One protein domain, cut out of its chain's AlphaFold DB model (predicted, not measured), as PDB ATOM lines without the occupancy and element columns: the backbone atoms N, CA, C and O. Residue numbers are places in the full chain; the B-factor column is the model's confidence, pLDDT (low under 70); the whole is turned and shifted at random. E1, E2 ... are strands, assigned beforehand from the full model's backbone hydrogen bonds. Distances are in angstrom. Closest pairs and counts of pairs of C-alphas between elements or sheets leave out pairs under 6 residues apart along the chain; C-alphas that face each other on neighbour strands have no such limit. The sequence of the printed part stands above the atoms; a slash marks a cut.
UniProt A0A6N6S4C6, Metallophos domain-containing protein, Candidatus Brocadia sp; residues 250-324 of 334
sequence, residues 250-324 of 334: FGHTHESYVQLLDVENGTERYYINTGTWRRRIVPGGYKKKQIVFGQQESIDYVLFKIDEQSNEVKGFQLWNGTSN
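What this domain is: This is residues 250 to 324 of the 334 residues of the protein "Metallophos domain-containing protein" of Candidatus Brocadia sp (UniProt A0A6N6S4C6). Hairpin E1-E2 and hairpin E4-E5 make an open V, while E3 and the first part of E4 form an arm reaching the other way. The printed part has 75 residues, with no named helix and five strands, E1 to E5 along the chain, all strand; both sheets, E1 - E2 and E3 - E4 - E5, are antiparallel. It is only just extended, close to loose: radius of gyration of the C-alphas 17.1 A, spans 56 by 24 by 20 A.

Where its parts are: Find C-alpha 257 at (23.595, -29.800, 32.448), where E1, residues 257 to 264, begins. E2 is 267 to 273, E3 278 to 284. E4, 292 to 307, runs 46.9 A; E5, 312 to 323, runs 33.7 A to (12.009, -39.688, 22.415).

How they stand to each other: In hairpin E1-E2, N 259 and O 271 are 2.9 A apart. E3, E4 and E5 form a meander, each the antiparallel neighbour of the one before, twisted: see N 280 and O 296, 2.7 A, and N 299 and O 321, 2.8 A. The closest C-alphas of E1 and E5, Val 258 and Leu 318, are 7.5 A apart.

The domain as a whole: The printed part has no cut and no long link. Residues 285 to 290 have pLDDT under 70.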
ATOM      1  N   PHE A 250      31.146 -27.668  27.166       95.25
ATOM      2  CA  PHE A 250      31.678 -29.021  26.926       95.25
ATOM      3  C   PHE A 250      30.639 -29.915  26.244       95.25
ATOM      4  O   PHE A 250      29.446 -29.696  26.407       95.25
ATOM      5  N   GLY A 251      31.088 -30.957  25.541       87.38
ATOM      6  CA  GLY A 251      30.255 -32.014  24.946       87.38
ATOM      7  C   GLY A 251      30.692 -33.433  25.342       87.38
ATOM      8  O   GLY A 251      30.473 -34.373  24.588       87.38
ATOM      9  N   HIS A 252      31.363 -33.594  26.491       86.69
ATOM     10  CA  HIS A 252      32.098 -34.822  26.841       86.69
ATOM     11  C   HIS A 252      31.282 -35.868  27.616       86.69
ATOM     12  O   HIS A 252      31.360 -37.058  27.330       86.69
ATOM     13  N   THR A 253      30.499 -35.467  28.625       79.94
ATOM     14  CA  THR A 253      29.955 -36.422  29.623       79.94
ATOM     15  C   THR A 253      28.623 -37.063  29.237       79.94
ATOM     16  O   THR A 253      27.994 -37.695  30.083       79.94
ATOM     17  N   HIS A 254      28.177 -36.907  27.987       82.00
ATOM     18  CA  HIS A 254      26.921 -37.439  27.429       82.00
ATOM     19  C   HIS A 254      25.616 -37.027  28.145       82.00
ATOM     20  O   HIS A 254      24.535 -37.299  27.638       82.00
ATOM     21  N   GLU A 255      25.684 -36.372  29.295       83.81
ATOM     22  CA  GLU A 255      24.548 -35.861  30.051       83.81
ATOM     23  C   GLU A 255      24.623 -34.339  30.051       83.81
ATOM     24  O   GLU A 255      25.625 -33.763  30.483       83.81
ATOM     25  N   SER A 256      23.577 -33.691  29.542       91.06
ATOM     26  CA  SER A 256      23.519 -32.237  29.485       91.06
ATOM     27  C   SER A 256      23.213 -31.640  30.857       91.06
ATOM     28  O   SER A 256      22.298 -32.107  31.537       91.06
ATOM     29  N   TYR A 257      23.913 -30.576  31.245       92.50
ATOM     30  CA  TYR A 257      23.595 -29.800  32.448       92.50
ATOM     31  C   TYR A 257      24.216 -28.404  32.398       92.50
ATOM     32  O   TYR A 257      25.076 -28.113  31.568       92.50
ATOM     33  N   VAL A 258      23.767 -27.540  33.309       95.19
ATOM     34  CA  VAL A 258      24.258 -26.170  33.481       95.19
ATOM     35  C   VAL A 258      24.711 -25.993  34.921       95.19
ATOM     36  O   VAL A 258      24.001 -26.388  35.846       95.19
ATOM     37  N   GLN A 259      25.862 -25.359  35.106       95.25
ATOM     38  CA  GLN A 259      26.404 -25.000  36.407       95.25
ATOM     39  C   GLN A 259      26.829 -23.529  36.394       95.25
ATOM     40  O   GLN A 259      27.655 -23.125  35.575       95.25
ATOM     41  N   LEU A 260      26.288 -22.734  37.322       96.56
ATOM     42  CA  LEU A 260      26.832 -21.412  37.636       96.56
ATOM     43  C   LEU A 260      28.184 -21.613  38.332       96.56
ATOM     44  O   LEU A 260      28.261 -22.331  39.334       96.56
ATOM     45  N   LEU A 261      29.231 -21.022  37.766       95.94
ATOM     46  CA  LEU A 261      30.607 -21.125  38.241       95.94
ATOM     47  C   LEU A 261      30.940 -20.004  39.219       95.94
ATOM     48  O   LEU A 261      31.507 -20.262  40.277       95.94
ATOM     49  N   ASP A 262      30.595 -18.771  38.849       95.75
ATOM     50  CA  ASP A 262      30.986 -17.559  39.563       95.75
ATOM     51  C   ASP A 262      30.085 -16.372  39.174       95.75
ATOM     52  O   ASP A 262      29.423 -16.400  38.133       95.75
ATOM     53  N   VAL A 263      30.064 -15.334  40.014       96.12
ATOM     54  CA  VAL A 263      29.414 -14.048  39.739       96.12
ATOM     55  C   VAL A 263      30.354 -12.916  40.147       96.12
ATOM     56  O   VAL A 263      30.505 -12.617  41.332       96.12
ATOM     57  N   GLU A 264      30.937 -12.230  39.165       92.38
ATOM     58  CA  GLU A 264      31.895 -11.147  39.389       92.38
ATOM     59  C   GLU A 264      31.356  -9.832  38.813       92.38
ATOM     60  O   GLU A 264      31.037  -9.737  37.630       92.38
ATOM     61  N   ASN A 265      31.218  -8.798  39.653       91.31
ATOM     62  CA  ASN A 265      30.677  -7.485  39.262       91.31
ATOM     63  C   ASN A 265      29.316  -7.553  38.534       91.31
ATOM     64  O   ASN A 265      29.025  -6.737  37.663       91.31
ATOM     65  N   GLY A 266      28.479  -8.535  38.889       90.62
ATOM     66  CA  GLY A 266      27.177  -8.774  38.253       90.62
ATOM     67  C   GLY A 266      27.236  -9.557  36.937       90.62
ATOM     68  O   GLY A 266      26.191  -9.765  36.329       90.62
ATOM     69  N   THR A 267      28.419 -10.007  36.513       92.75
ATOM     70  CA  THR A 267      28.603 -10.897  35.358       92.75
ATOM     71  C   THR A 267      28.620 -12.342  35.834       92.75
ATOM     72  O   THR A 267      29.450 -12.719  36.661       92.75
ATOM     73  N   GLU A 268      27.685 -13.143  35.335       97.06
ATOM     74  CA  GLU A 268      27.560 -14.561  35.665       97.06
ATOM     75  C   GLU A 268      28.416 -15.405  34.717       97.06
ATOM     76  O   GLU A 268      28.341 -15.246  33.499       97.06
ATOM     77  N   ARG A 269      29.194 -16.339  35.274       97.81
ATOM     78  CA  ARG A 269      29.993 -17.298  34.507       97.81
ATOM     79  C   ARG A 269      29.373 -18.685  34.578       97.81
ATOM     80  O   ARG A 269      29.078 -19.178  35.666       97.81
ATOM     81  N   TYR A 270      29.222 -19.343  33.438       97.81
ATOM     82  CA  TYR A 270      28.555 -20.630  33.315       97.81
ATOM     83  C   TYR A 270      29.429 -21.680  32.651       97.81
ATOM     84  O   TYR A 270      30.054 -21.457  31.616       97.81
ATOM     85  N   TYR A 271      29.346 -22.879  33.205       97.06
ATOM     86  CA  TYR A 271      29.722 -24.104  32.532       97.06
ATOM     87  C   TYR A 271      28.460 -24.808  32.041       97.06
ATOM     88  O   TYR A 271      27.502 -25.001  32.792       97.06
ATOM     89  N   ILE A 272      28.460 -25.178  30.765       97.00
ATOM     90  CA  ILE A 272      27.345 -25.833  30.096       97.00
ATOM     91  C   ILE A 272      27.867 -27.103  29.439       97.00
ATOM     92  O   ILE A 272      28.686 -27.048  28.524       97.00
ATOM     93  N   ASN A 273      27.372 -28.256  29.869       94.44
ATOM     94  CA  ASN A 273      27.581 -29.495  29.142       94.44
ATOM     95  C   ASN A 273      26.419 -29.703  28.172       94.44
ATOM     96  O   ASN A 273      25.257 -29.734  28.583       94.44
ATOM     97  N   THR A 274      26.723 -29.825  26.885       93.38
ATOM     98  CA  THR A 274      25.742 -29.953  25.809       93.38
ATOM     99  C   THR A 274      25.294 -31.391  25.584       93.38
ATOM    100  O   THR A 274      24.482 -31.617  24.697       93.38
ATOM    101  N   GLY A 275      25.759 -32.354  26.387       88.88
ATOM    102  CA  GLY A 275      25.316 -33.741  26.304       88.88
ATOM    103  C   GLY A 275      25.734 -34.405  24.995       88.88
ATOM    104  O   GLY A 275      26.877 -34.298  24.561       88.88
ATOM    105  N   THR A 276      24.829 -35.172  24.390       85.62
ATOM    106  CA  THR A 276      25.120 -35.931  23.165       85.62
ATOM    107  C   THR A 276      23.843 -36.264  22.406       85.62
ATOM    108  O   THR A 276      22.757 -36.328  22.985       85.62
ATOM    109  N   TRP A 277      23.991 -36.515  21.108       88.69
ATOM    110  CA  TRP A 277      22.921 -36.909  20.200       88.69
ATOM    111  C   TRP A 277      23.001 -38.412  19.955       88.69
ATOM    112  O   TRP A 277      23.739 -38.866  19.079       88.69
ATOM    113  N   ARG A 278      22.309 -39.208  20.776       84.75
ATOM    114  CA  ARG A 278      22.400 -40.676  20.691       84.75
ATOM    115  C   ARG A 278      21.225 -41.398  21.330       84.75
ATOM    116  O   ARG A 278      20.480 -40.837  22.135       84.75
ATOM    117  N   ARG A 279      21.162 -42.701  21.049       87.38
ATOM    118  CA  ARG A 279      20.382 -43.666  21.822       87.38
ATOM    119  C   ARG A 279      21.037 -43.948  23.180       87.38
ATOM    120  O   ARG A 279      22.252 -44.116  23.279       87.38
ATOM    121  N   ARG A 280      20.204 -44.042  24.210       88.69
ATOM    122  CA  ARG A 280      20.514 -44.386  25.597       88.69
ATOM    123  C   ARG A 280      19.625 -45.547  26.039       88.69
ATOM    124  O   ARG A 280      18.459 -45.639  25.651       88.69
ATOM    125  N   ILE A 281      20.171 -46.422  26.870       90.00
ATOM    126  CA  ILE A 281      19.419 -47.419  27.623       90.00
ATOM    127  C   ILE A 281      19.385 -46.964  29.072       90.00
ATOM    128  O   ILE A 281      20.428 -46.832  29.709       90.00
ATOM    129  N   VAL A 282      18.184 -46.732  29.587       89.19
ATOM    130  CA  VAL A 282      17.966 -46.212  30.937       89.19
ATOM    131  C   VAL A 282      17.282 -47.256  31.816       89.19
ATOM    132  O   VAL A 282      16.428 -48.011  31.328       89.19
ATOM    133  N   PRO A 283      17.621 -47.328  33.112       87.81
ATOM    134  CA  PRO A 283      16.927 -48.189  34.049       87.81
ATOM    135  C   PRO A 283      15.524 -47.641  34.349       87.81
ATOM    136  O   PRO A 283      15.278 -46.440  34.427       87.81
ATOM    137  N   GLY A 284      14.598 -48.550  34.601       83.00
ATOM    138  CA  GLY A 284      13.308 -48.324  35.229       83.00
ATOM    139  C   GLY A 284      13.129 -49.322  36.370       83.00
ATOM    140  O   GLY A 284      13.825 -50.331  36.448       83.00
ATOM    141  N   GLY A 285      12.181 -49.066  37.272       67.00
ATOM    142  CA  GLY A 285      11.871 -50.028  38.338       67.00
ATOM    143  C   GLY A 285      11.818 -49.447  39.745       67.00
ATOM    144  O   GLY A 285      12.382 -50.017  40.674       67.00
ATOM    145  N   TYR A 286      11.016 -48.400  39.958       55.88
ATOM    146  CA  TYR A 286      10.646 -47.929  41.305       55.88
ATOM    147  C   TYR A 286       9.907 -48.995  42.161       55.88
ATOM    148  O   TYR A 286       9.623 -48.775  43.338       55.88
ATOM    149  N   LYS A 287       9.606 -50.182  41.606       50.16
ATOM    150  CA  LYS A 287       9.079 -51.351  42.328       50.16
ATOM    151  C   LYS A 287      10.224 -52.317  42.676       50.16
ATOM    152  O   LYS A 287      10.596 -53.162  41.875       50.16
ATOM    153  N   LYS A 288      10.724 -52.162  43.908       51.53
ATOM    154  CA  LYS A 288      11.797 -52.823  44.702       51.53
ATOM    155  C   LYS A 288      12.310 -54.265  44.421       51.53
ATOM    156  O   LYS A 288      12.945 -54.821  45.315       51.53
ATOM    157  N   LYS A 289      12.106 -54.917  43.271       59.47
ATOM    158  CA  LYS A 289      12.621 -56.290  43.048       59.47
ATOM    159  C   LYS A 289      13.278 -56.571  41.697       59.47
ATOM    160  O   LYS A 289      13.947 -57.593  41.601       59.47
ATOM    161  N   GLN A 290      13.139 -55.704  40.697       68.81
ATOM    162  CA  GLN A 290      13.791 -55.913  39.405       68.81
ATOM    163  C   GLN A 290      14.007 -54.575  38.699       68.81
ATOM    164  O   GLN A 290      13.059 -53.800  38.557       68.81
ATOM    165  N   ILE A 291      15.246 -54.320  38.275       81.06
ATOM    166  CA  ILE A 291      15.542 -53.247  37.326       81.06
ATOM    167  C   ILE A 291      15.081 -53.737  35.957       81.06
ATOM    168  O   ILE A 291      15.399 -54.852  35.547       81.06
ATOM    169  N   VAL A 292      14.281 -52.922  35.287       86.62
ATOM    170  CA  VAL A 292      13.927 -53.098  33.877       86.62
ATOM    171  C   VAL A 292      14.655 -52.036  33.072       86.62
ATOM    172  O   VAL A 292      15.032 -51.014  33.629       86.62
ATOM    173  N   PHE A 293      14.839 -52.235  31.774       90.50
ATOM    174  CA  PHE A 293      15.519 -51.254  30.931       90.50
ATOM    175  C   PHE A 293      14.601 -50.765  29.819       90.50
ATOM    176  O   PHE A 293      13.813 -51.534  29.265       90.50
ATOM    177  N   GLY A 294      14.702 -49.477  29.510       89.25
ATOM    178  CA  GLY A 294      14.011 -48.828  28.404       89.25
ATOM    179  C   GLY A 294      14.999 -48.120  27.488       89.25
ATOM    180  O   GLY A 294      16.090 -47.751  27.912       89.25
ATOM    181  N   GLN A 295      14.610 -47.929  26.232       90.38
ATOM    182  CA  GLN A 295      15.384 -47.154  25.267       90.38
ATOM    183  C   GLN A 295      14.849 -45.728  25.173       90.38
ATOM    184  O   GLN A 295      13.638 -45.497  25.218       90.38
ATOM    185  N   GLN A 296      15.774 -44.790  25.031       89.81
ATOM    186  CA  GLN A 296      15.522 -43.381  24.782       89.81
ATOM    187  C   GLN A 296      16.515 -42.886  23.733       89.81
ATOM    188  O   GLN A 296      17.637 -43.366  23.656       89.81
ATOM    189  N   GLU A 297      16.116 -41.926  22.924       88.25
ATOM    190  CA  GLU A 297      16.988 -41.114  22.092       88.25
ATOM    191  C   GLU A 297      16.929 -39.699  22.627       88.25
ATOM    192  O   GLU A 297      15.838 -39.216  22.930       88.25
ATOM    193  N   SER A 298      18.082 -39.050  22.742       86.06
ATOM    194  CA  SER A 298      18.163 -37.686  23.255       86.06
ATOM    195  C   SER A 298      18.923 -36.793  22.285       86.06
ATOM    196  O   SER A 298      19.948 -37.210  21.744       86.06
ATOM    197  N   ILE A 299      18.412 -35.580  22.088       89.31
ATOM    198  CA  ILE A 299      19.062 -34.459  21.408       89.31
ATOM    199  C   ILE A 299      19.215 -33.341  22.428       89.31
ATOM    200  O   ILE A 299      18.220 -32.795  22.907       89.31
ATOM    201  N   ASP A 300      20.461 -32.976  22.692       91.44
ATOM    202  CA  ASP A 300      20.822 -31.950  23.659       91.44
ATOM    203  C   ASP A 300      21.574 -30.820  22.954       91.44
ATOM    204  O   ASP A 300      22.468 -31.065  22.141       91.44
ATOM    205  N   TYR A 301      21.195 -29.571  23.213       93.75
ATOM    206  CA  TYR A 301      21.894 -28.403  22.676       93.75
ATOM    207  C   TYR A 301      21.614 -27.157  23.507       93.75
ATOM    208  O   TYR A 301      20.612 -27.058  24.214       93.75
ATOM    209  N   VAL A 302      22.502 -26.172  23.397       96.31
ATOM    210  CA  VAL A 302      22.320 -24.852  23.998       96.31
ATOM    211  C   VAL A 302      22.059 -23.816  22.912       96.31
ATOM    212  O   VAL A 302      22.723 -23.800  21.877       96.31
ATOM    213  N   LEU A 303      21.085 -22.943  23.155       95.94
ATOM    214  CA  LEU A 303      20.798 -21.780  22.327       95.94
ATOM    215  C   LEU A 303      21.239 -20.519  23.055       95.94
ATOM    216  O   LEU A 303      20.815 -20.288  24.184       95.94
ATOM    217  N   PHE A 304      22.023 -19.683  22.384       96.38
ATOM    218  CA  PHE A 304      22.349 -18.339  22.846       96.38
ATOM    219  C   PHE A 304      21.506 -17.317  22.094       96.38
ATOM    220  O   PHE A 304      21.416 -17.352  20.868       96.38
ATOM    221  N   LYS A 305      20.905 -16.384  22.830       96.06
ATOM    222  CA  LYS A 305      20.265 -15.206  22.252       96.06
ATOM    223  C   LYS A 305      21.281 -14.072  22.231       96.06
ATOM    224  O   LYS A 305      21.668 -13.579  23.289       96.06
ATOM    225  N   ILE A 306      21.689 -13.665  21.035       94.44
ATOM    226  CA  ILE A 306      22.679 -12.608  20.817       94.44
ATOM    227  C   ILE A 306      21.960 -11.352  20.326       94.44
ATOM    228  O   ILE A 306      21.041 -11.433  19.511       94.44
ATOM    229  N   ASP A 307      22.360 -10.198  20.845       93.25
ATOM    230  CA  ASP A 307      22.016  -8.901  20.272       93.25
ATOM    231  C   ASP A 307      23.093  -8.504  19.270       93.25
ATOM    232  O   ASP A 307      24.231  -8.227  19.645       93.25
ATOM    233  N   GLU A 308      22.734  -8.509  17.991       86.00
ATOM    234  CA  GLU A 308      23.665  -8.244  16.895       86.00
ATOM    235  C   GLU A 308      24.215  -6.810  16.907       86.00
ATOM    236  O   GLU A 308      25.286  -6.572  16.356       86.00
ATOM    237  N   GLN A 309      23.518  -5.848  17.529       88.25
ATOM    238  CA  GLN A 309      23.967  -4.453  17.548       88.25
ATOM    239  C   GLN A 309      25.052  -4.214  18.595       88.25
ATOM    240  O   GLN A 309      26.030  -3.522  18.315       88.25
ATOM    241  N   SER A 310      24.875  -4.765  19.799       89.69
ATOM    242  CA  SER A 310      25.851  -4.629  20.885       89.69
ATOM    243  C   SER A 310      26.872  -5.765  20.933       89.69
ATOM    244  O   SER A 310      27.861  -5.652  21.650       89.69
ATOM    245  N   ASN A 311      26.658  -6.834  20.159       88.44
ATOM    246  CA  ASN A 311      27.409  -8.083  20.231       88.44
ATOM    247  C   ASN A 311      27.449  -8.645  21.660       88.44
ATOM    248  O   ASN A 311      28.497  -9.012  22.184       88.44
ATOM    249  N   GLU A 312      26.284  -8.678  22.307       92.75
ATOM    250  CA  GLU A 312      26.130  -9.149  23.682       92.75
ATOM    251  C   GLU A 312      25.226 -10.377  23.749       92.75
ATOM    252  O   GLU A 312      24.202 -10.472  23.063       92.75
ATOM    253  N   VAL A 313      25.556 -11.291  24.658       95.44
ATOM    254  CA  VAL A 313      24.680 -12.405  25.019       95.44
ATOM    255  C   VAL A 313      23.571 -11.885  25.936       95.44
ATOM    256  O   VAL A 313      23.831 -11.450  27.052       95.44
ATOM    257  N   LYS A 314      22.316 -11.953  25.486       95.12
ATOM    258  CA  LYS A 314      21.131 -11.555  26.274       95.12
ATOM    259  C   LYS A 314      20.566 -12.687  27.132       95.12
ATOM    260  O   LYS A 314      19.666 -12.458  27.934       95.12
ATOM    261  N   GLY A 315      21.045 -13.908  26.920       94.50
ATOM    262  CA  GLY A 315      20.678 -15.094  27.682       94.50
ATOM    263  C   GLY A 315      20.904 -16.371  26.884       94.50
ATOM    264  O   GLY A 315      21.185 -16.328  25.682       94.50
ATOM    265  N   PHE A 316      20.744 -17.510  27.547       96.94
ATOM    266  CA  PHE A 316      20.838 -18.822  26.919       96.94
ATOM    267  C   PHE A 316      19.733 -19.764  27.405       96.94
ATOM    268  O   PHE A 316      19.089 -19.523  28.426       96.94
ATOM    269  N   GLN A 317      19.499 -20.836  26.653       96.75
ATOM    270  CA  GLN A 317      18.589 -21.921  27.010       96.75
ATOM    271  C   GLN A 317      19.268 -23.254  26.719       96.75
ATOM    272  O   GLN A 317      19.691 -23.484  25.588       96.75
ATOM    273  N   LEU A 318      19.349 -24.135  27.717       95.56
ATOM    274  CA  LEU A 318      19.701 -25.535  27.495       95.56
ATOM    275  C   LEU A 318      18.426 -26.316  27.161       95.56
ATOM    276  O   LEU A 318      17.471 -26.305  27.938       95.56
ATOM    277  N   TRP A 319      18.426 -26.992  26.017       94.44
ATOM    278  CA  TRP A 319      17.340 -27.840  25.548       94.44
ATOM    279  C   TRP A 319      17.764 -29.307  25.583       94.44
ATOM    280  O   TRP A 319      18.830 -29.657  25.083       94.44
ATOM    281  N   ASN A 320      16.893 -30.148  26.142       90.81
ATOM    282  CA  ASN A 320      16.954 -31.607  26.066       90.81
ATOM    283  C   ASN A 320      15.646 -32.094  25.435       90.81
ATOM    284  O   ASN A 320      14.561 -31.871  25.976       90.81
ATOM    285  N   GLY A 321      15.745 -32.719  24.268       89.44
ATOM    286  CA  GLY A 321      14.639 -33.394  23.602       89.44
ATOM    287  C   GLY A 321      14.827 -34.896  23.707       89.44
ATOM    288  O   GLY A 321      15.830 -35.407  23.224       89.44
ATOM    289  N   THR A 322      13.872 -35.609  24.305       88.25
ATOM    290  CA  THR A 322      13.950 -37.068  24.471       88.25
ATOM    291  C   THR A 322      12.755 -37.772  23.824       88.25
ATOM    292  O   THR A 322      11.608 -37.394  24.053       88.25
ATOM    293  N   SER A 323      13.016 -38.825  23.044       87.81
ATOM    294  CA  SER A 323      12.009 -39.688  22.415       87.81
ATOM    295  C   SER A 323      12.266 -41.150  22.747       87.81
ATOM    296  O   SER A 323      13.403 -41.594  22.817       87.81
ATOM    297  N   ASN A 324      11.211 -41.939  22.926       83.38
ATOM    298  CA  ASN A 324      11.310 -43.385  23.138       83.38
ATOM    299  C   ASN A 324      10.976 -44.207  21.878       83.38
ATOM    300  O   ASN A 324      10.848 -45.427  21.979       83.38
TER     301      ASN A 324